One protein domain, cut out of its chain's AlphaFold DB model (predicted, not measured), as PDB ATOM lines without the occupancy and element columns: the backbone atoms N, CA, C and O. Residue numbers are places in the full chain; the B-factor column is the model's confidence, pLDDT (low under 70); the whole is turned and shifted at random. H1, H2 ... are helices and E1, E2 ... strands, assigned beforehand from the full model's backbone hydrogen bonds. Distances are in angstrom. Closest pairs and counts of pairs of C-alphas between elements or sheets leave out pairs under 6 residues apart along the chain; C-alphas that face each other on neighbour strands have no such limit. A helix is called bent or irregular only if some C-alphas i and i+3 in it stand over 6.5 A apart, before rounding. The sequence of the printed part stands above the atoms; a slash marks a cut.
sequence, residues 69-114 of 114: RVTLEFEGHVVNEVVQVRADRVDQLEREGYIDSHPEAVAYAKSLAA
ATOM      1  N   ARG A  69      13.803  18.726  43.631       86.00
ATOM      2  CA  ARG A  69      14.130  17.685  42.659       86.00
ATOM      3  C   ARG A  69      14.893  16.575  43.372       86.00
ATOM      4  O   ARG A  69      15.879  16.849  44.039       86.00
ATOM      5  N   VAL A  70      14.485  15.329  43.199       84.44
ATOM      6  CA  VAL A  70      15.270  14.163  43.619       84.44
ATOM      7  C   VAL A  70      16.458  13.999  42.672       84.44
ATOM      8  O   VAL A  70      16.302  14.165  41.468       84.44
ATOM      9  N   THR A  71      17.639  13.689  43.204       78.56
ATOM     10  CA  THR A  71      18.878  13.482  42.426       78.56
ATOM     11  C   THR A  71      19.412  12.052  42.527       78.56
ATOM     12  O   THR A  71      20.552  11.783  42.161       78.56
ATOM     13  N   LEU A  72      18.587  11.120  43.014       74.56
ATOM     14  CA  LEU A  72      18.932   9.707  43.145       74.56
ATOM     15  C   LEU A  72      19.232   9.084  41.776       74.56
ATOM     16  O   LEU A  72      18.415   9.132  40.853       74.56
ATOM     17  N   GLU A  73      20.399   8.458  41.676       70.75
ATOM     18  CA  GLU A  73      20.771   7.605  40.554       70.75
ATOM     19  C   GLU A  73      20.466   6.152  40.921       70.75
ATOM     20  O   GLU A  73      20.994   5.623  41.902       70.75
ATOM     21  N   PHE A  74      19.604   5.502  40.143       66.12
ATOM     22  CA  PHE A  74      19.326   4.077  40.281       66.12
ATOM     23  C   PHE A  74      19.630   3.388  38.954       66.12
ATOM     24  O   PHE A  74      19.071   3.752  37.925       66.12
ATOM     25  N   GLU A  75      20.547   2.417  38.971       68.62
ATOM     26  CA  GLU A  75      20.891   1.596  37.796       68.62
ATOM     27  C   GLU A  75      21.262   2.413  36.535       68.62
ATOM     28  O   GLU A  75      20.913   2.049  35.415       68.62
ATOM     29  N   GLY A  76      21.975   3.535  36.700       70.19
ATOM     30  CA  GLY A  76      22.382   4.408  35.587       70.19
ATOM     31  C   GLY A  76      21.275   5.331  35.059       70.19
ATOM     32  O   GLY A  76      21.482   6.039  34.073       70.19
ATOM     33  N   HIS A  77      20.111   5.355  35.713       64.25
ATOM     34  CA  HIS A  77      19.037   6.305  35.458       64.25
ATOM     35  C   HIS A  77      18.986   7.357  36.569       64.25
ATOM     36  O   HIS A  77      18.863   7.037  37.751       64.25
ATOM     37  N   VAL A  78      19.049   8.631  36.181       66.69
ATOM     38  CA  VAL A  78      18.842   9.753  37.103       66.69
ATOM     39  C   VAL A  78      17.343   9.980  37.246       66.69
ATOM     40  O   VAL A  78      16.672  10.341  36.274       66.69
ATOM     41  N   VAL A  79      16.818   9.784  38.454       74.56
ATOM     42  CA  VAL A  79      15.442  10.161  38.784       74.56
ATOM     43  C   VAL A  79      15.373  11.686  38.755       74.56
ATOM     44  O   VAL A  79      16.128  12.342  39.457       74.56
ATOM     45  N   ASN A  80      14.509  12.262  37.917       75.62
ATOM     46  CA  ASN A  80      14.280  13.711  37.821       75.62
ATOM     47  C   ASN A  80      12.846  14.032  38.239       75.62
ATOM     48  O   ASN A  80      12.069  14.586  37.466       75.62
ATOM     49  N   GLU A  81      12.483  13.622  39.448       79.75
ATOM     50  CA  GLU A  81      11.136  13.793  39.983       79.75
ATOM     51  C   GLU A  81      11.102  14.929  41.006       79.75
ATOM     52  O   GLU A  81      12.085  15.178  41.704       79.75
ATOM     53  N   VAL A  82       9.969  15.625  41.093       83.19
ATOM     54  CA  VAL A  82       9.740  16.654  42.110       83.19
ATOM     55  C   VAL A  82       8.963  16.056  43.270       83.19
ATOM     56  O   VAL A  82       7.856  15.553  43.087       83.19
ATOM     57  N   VAL A  83       9.520  16.168  44.473       83.69
ATOM     58  CA  VAL A  83       8.904  15.689  45.714       83.69
ATOM     59  C   VAL A  83       8.693  16.835  46.698       83.69
ATOM     60  O   VAL A  83       9.396  17.846  46.669       83.69
ATOM     61  N   GLN A  84       7.712  16.674  47.586       84.94
ATOM     62  CA  GLN A  84       7.477  17.600  48.691       84.94
ATOM     63  C   GLN A  84       8.221  17.115  49.932       84.94
ATOM     64  O   GLN A  84       7.926  16.051  50.478       84.94
ATOM     65  N   VAL A  85       9.180  17.915  50.386       81.56
ATOM     66  CA  VAL A  85      10.028  17.629  51.546       81.56
ATOM     67  C   VAL A  85       9.668  18.589  52.670       81.56
ATOM     68  O   VAL A  85       9.331  19.746  52.427       81.56
ATOM     69  N   ARG A  86       9.728  18.138  53.925       80.75
ATOM     70  CA  ARG A  86       9.554  19.047  55.065       80.75
ATOM     71  C   ARG A  86      10.731  20.022  55.146       80.75
ATOM     72  O   ARG A  86      11.877  19.592  55.040       80.75
ATOM     73  N   ALA A  87      10.452  21.306  55.362       80.38
ATOM     74  CA  ALA A  87      11.458  22.370  55.346       80.38
ATOM     75  C   ALA A  87      12.619  22.141  56.333       80.38
ATOM     76  O   ALA A  87      13.749  22.493  56.027       80.38
ATOM     77  N   ASP A  88      12.371  21.493  57.476       81.44
ATOM     78  CA  ASP A  88      13.391  21.150  58.479       81.44
ATOM     79  C   ASP A  88      14.413  20.107  57.996       81.44
ATOM     80  O   ASP A  88      15.490  19.989  58.578       81.44
ATOM     81  N   ARG A  89      14.095  19.356  56.934       79.44
ATOM     82  CA  ARG A  89      14.962  18.313  56.366       79.44
ATOM     83  C   ARG A  89      15.606  18.688  55.037       79.44
ATOM     84  O   ARG A  89      16.463  17.938  54.579       79.44
ATOM     85  N   VAL A  90      15.219  19.808  54.424       84.06
ATOM     86  CA  VAL A  90      15.732  20.214  53.102       84.06
ATOM     87  C   VAL A  90      17.247  20.392  53.150       84.06
ATOM     88  O   VAL A  90      17.950  19.689  52.434       84.06
ATOM     89  N   ASP A  91      17.751  21.207  54.081       82.75
ATOM     90  CA  ASP A  91      19.189  21.475  54.226       82.75
ATOM     91  C   ASP A  91      20.017  20.200  54.445       82.75
ATOM     92  O   ASP A  91      21.166  20.098  54.007       82.75
ATOM     93  N   GLN A  92      19.452  19.223  55.162       83.62
ATOM     94  CA  GLN A  92      20.108  17.941  55.397       83.62
ATOM     95  C   GLN A  92      20.157  17.111  54.112       83.62
ATOM     96  O   GLN A  92      21.223  16.628  53.738       83.62
ATOM     97  N   LEU A  93      19.021  16.955  53.433       84.19
ATOM     98  CA  LEU A  93      18.906  16.117  52.242       84.19
ATOM     99  C   LEU A  93      19.657  16.705  51.040       84.19
ATOM    100  O   LEU A  93      20.203  15.949  50.240       84.19
ATOM    101  N   GLU A  94      19.737  18.032  50.935       84.75
ATOM    102  CA  GLU A  94      20.587  18.709  49.952       84.75
ATOM    103  C   GLU A  94      22.069  18.496  50.247       84.75
ATOM    104  O   GLU A  94      22.847  18.178  49.350       84.75
ATOM    105  N   ARG A  95      22.476  18.608  51.518       84.81
ATOM    106  CA  ARG A  95      23.863  18.348  51.931       84.81
ATOM    107  C   ARG A  95      24.283  16.905  51.669       84.81
ATOM    108  O   ARG A  95      25.441  16.658  51.342       84.81
ATOM    109  N   GLU A  96      23.360  15.968  51.840       85.12
ATOM    110  CA  GLU A  96      23.565  14.549  51.553       85.12
ATOM    111  C   GLU A  96      23.484  14.232  50.045       85.12
ATOM    112  O   GLU A  96      23.842  13.130  49.637       85.12
ATOM    113  N   GLY A  97      23.078  15.196  49.209       83.75
ATOM    114  CA  GLY A  97      23.007  15.052  47.754       83.75
ATOM    115  C   GLY A  97      21.818  14.224  47.260       83.75
ATOM    116  O   GLY A  97      21.838  13.743  46.127       83.75
ATOM    117  N   TYR A  98      20.794  14.036  48.096       86.38
ATOM    118  CA  TYR A  98      19.579  13.297  47.737       86.38
ATOM    119  C   TYR A  98      18.564  14.145  46.975       86.38
ATOM    120  O   TYR A  98      17.774  13.603  46.193       86.38
ATOM    121  N   ILE A  99      18.562  15.453  47.234       88.00
ATOM    122  CA  ILE A  99      17.647  16.403  46.610       88.00
ATOM    123  C   ILE A  99      18.370  17.689  46.201       88.00
ATOM    124  O   ILE A  99      19.442  18.007  46.709       88.00
ATOM    125  N   ASP A 100      17.719  18.447  45.329       86.88
ATOM    126  CA  ASP A 100      18.098  19.779  44.883       86.88
ATOM    127  C   ASP A 100      16.853  20.682  44.911       86.88
ATOM    128  O   ASP A 100      15.923  20.508  44.116       86.88
ATOM    129  N   SER A 101      16.795  21.622  45.858       86.31
ATOM    130  CA  SER A 101      15.681  22.568  46.006       86.31
ATOM    131  C   SER A 101      15.829  23.827  45.147       86.31
ATOM    132  O   SER A 101      14.960  24.704  45.194       86.31
ATOM    133  N   HIS A 102      16.881  23.933  44.317       89.00
ATOM    134  CA  HIS A 102      17.039  25.085  43.437       89.00
ATOM    135  C   HIS A 102      15.827  25.205  42.497       89.00
ATOM    136  O   HIS A 102      15.418  24.228  41.861       89.00
ATOM    137  N   PRO A 103      15.257  26.413  42.336       82.69
ATOM    138  CA  PRO A 103      14.048  26.608  41.538       82.69
ATOM    139  C   PRO A 103      14.236  26.198  40.069       82.69
ATOM    140  O   PRO A 103      13.303  25.699  39.443       82.69
ATOM    141  N   GLU A 104      15.448  26.351  39.528       86.12
ATOM    142  CA  GLU A 104      15.796  25.890  38.179       86.12
ATOM    143  C   GLU A 104      15.790  24.359  38.069       86.12
ATOM    144  O   GLU A 104      15.286  23.813  37.088       86.12
ATOM    145  N   ALA A 105      16.282  23.657  39.092       82.75
ATOM    146  CA  ALA A 105      16.308  22.199  39.138       82.75
ATOM    147  C   ALA A 105      14.890  21.612  39.215       82.75
ATOM    148  O   ALA A 105      14.565  20.659  38.500       82.75
ATOM    149  N   VAL A 106      14.017  22.226  40.017       84.06
ATOM    150  CA  VAL A 106      12.593  21.864  40.110       84.06
ATOM    151  C   VAL A 106      11.871  22.122  38.785       84.06
ATOM    152  O   VAL A 106      11.111  21.270  38.322       84.06
ATOM    153  N   ALA A 107      12.115  23.266  38.140       83.62
ATOM    154  CA  ALA A 107      11.526  23.582  36.838       83.62
ATOM    155  C   ALA A 107      11.987  22.607  35.743       83.62
ATOM    156  O   ALA A 107      11.171  22.142  34.946       83.62
ATOM    157  N   TYR A 108      13.272  22.247  35.739       79.88
ATOM    158  CA  TYR A 108      13.829  21.258  34.821       79.88
ATOM    159  C   TYR A 108      13.183  19.879  35.003       79.88
ATOM    160  O   TYR A 108      12.710  19.293  34.029       79.88
ATOM    161  N   ALA A 109      13.075  19.393  36.241       82.00
ATOM    162  CA  ALA A 109      12.392  18.135  36.543       82.00
ATOM    163  C   ALA A 109      10.921  18.154  36.082       82.00
ATOM    164  O   ALA A 109      10.467  17.222  35.420       82.00
ATOM    165  N   LYS A 110      10.196  19.258  36.322       80.62
ATOM    166  CA  LYS A 110       8.821  19.444  35.816       80.62
ATOM    167  C   LYS A 110       8.746  19.431  34.285       80.62
ATOM    168  O   LYS A 110       7.775  18.917  33.744       80.62
ATOM    169  N   SER A 111       9.751  19.967  33.590       79.75
ATOM    170  CA  SER A 111       9.793  19.990  32.119       79.75
ATOM    171  C   SER A 111      10.043  18.618  31.485       79.75
ATOM    172  O   SER A 111       9.607  18.377  30.366       79.75
ATOM    173  N   LEU A 112      10.722  17.721  32.202       78.00
ATOM    174  CA  LEU A 112      11.008  16.352  31.766       78.00
ATOM    175  C   LEU A 112       9.830  15.395  31.958       78.00
ATOM    176  O   LEU A 112       9.767  14.370  31.288       78.00
ATOM    177  N   ALA A 113       8.927  15.710  32.885       68.31
ATOM    178  CA  ALA A 113       7.739  14.911  33.170       68.31
ATOM    179  C   ALA A 113       6.562  15.186  32.206       68.31
ATOM    180  O   ALA A 113       5.479  14.637  32.419       68.31
ATOM    181  N   ALA A 114       6.753  16.053  31.199       54.41
ATOM    182  CA  ALA A 114       5.742  16.477  30.224       54.41
ATOM    183  C   ALA A 114       5.707  15.603  28.959       54.41
ATOM    184  O   ALA A 114       6.787  15.179  28.490       54.41
TER     185      ALA A 114
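Overview. This is residues 69 to 114 of the 114 residues of an uncharacterized protein of Sphingomonas parapaucimobilis NBRC 15100 (UniProt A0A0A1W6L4). Two short helices, H2 and H1, lie at opposite ends of one strand, E1, with a loop of residues 69 to 81 that folds back on itself around Gly 76. The printed part has 46 residues, with E1, H1 and H2 in chain order; the class is mixed, helices and strands. It is compact, with a radius of gyration of the C-alphas of 10.5 A, and spans 29 by 23 by 14 A.

Along the chain. H2, residues 103 to 112, is 14.5 A long and ends at C-alpha 112, (11.008, 16.352, 31.766). E1, residues 82 to 86, is 13.2 A long and begins at C-alpha 82, (9.740, 16.654, 42.110). H1, residues 87 to 95, is 13.5 A long and irregular: C-alphas 88 and 91 are 7.2 A apart.

Arrangement. The closest C-alphas of H2 and E1 are those of Val 106 and Val 82, 6.3 A apart. H1 and H2 are apart. E1 and H1 meet only through their tight link. E1 pairs with no named strand. Residues 69 to 70 pair antiparallel with residues 99 to 100, and 73 to 74 with 77 to 78. In H2 every O i to N i+4 pair is within hydrogen-bond range, in H1 3 of 5.

Size, cuts and confidence. The C-alphas farthest apart, of Gly 76 and Asp 88, are 29.8 A apart. The printed part has no cut and no long link. Residues 74 to 75, 77 to 78 and 113 to 114 have pLDDT under 70.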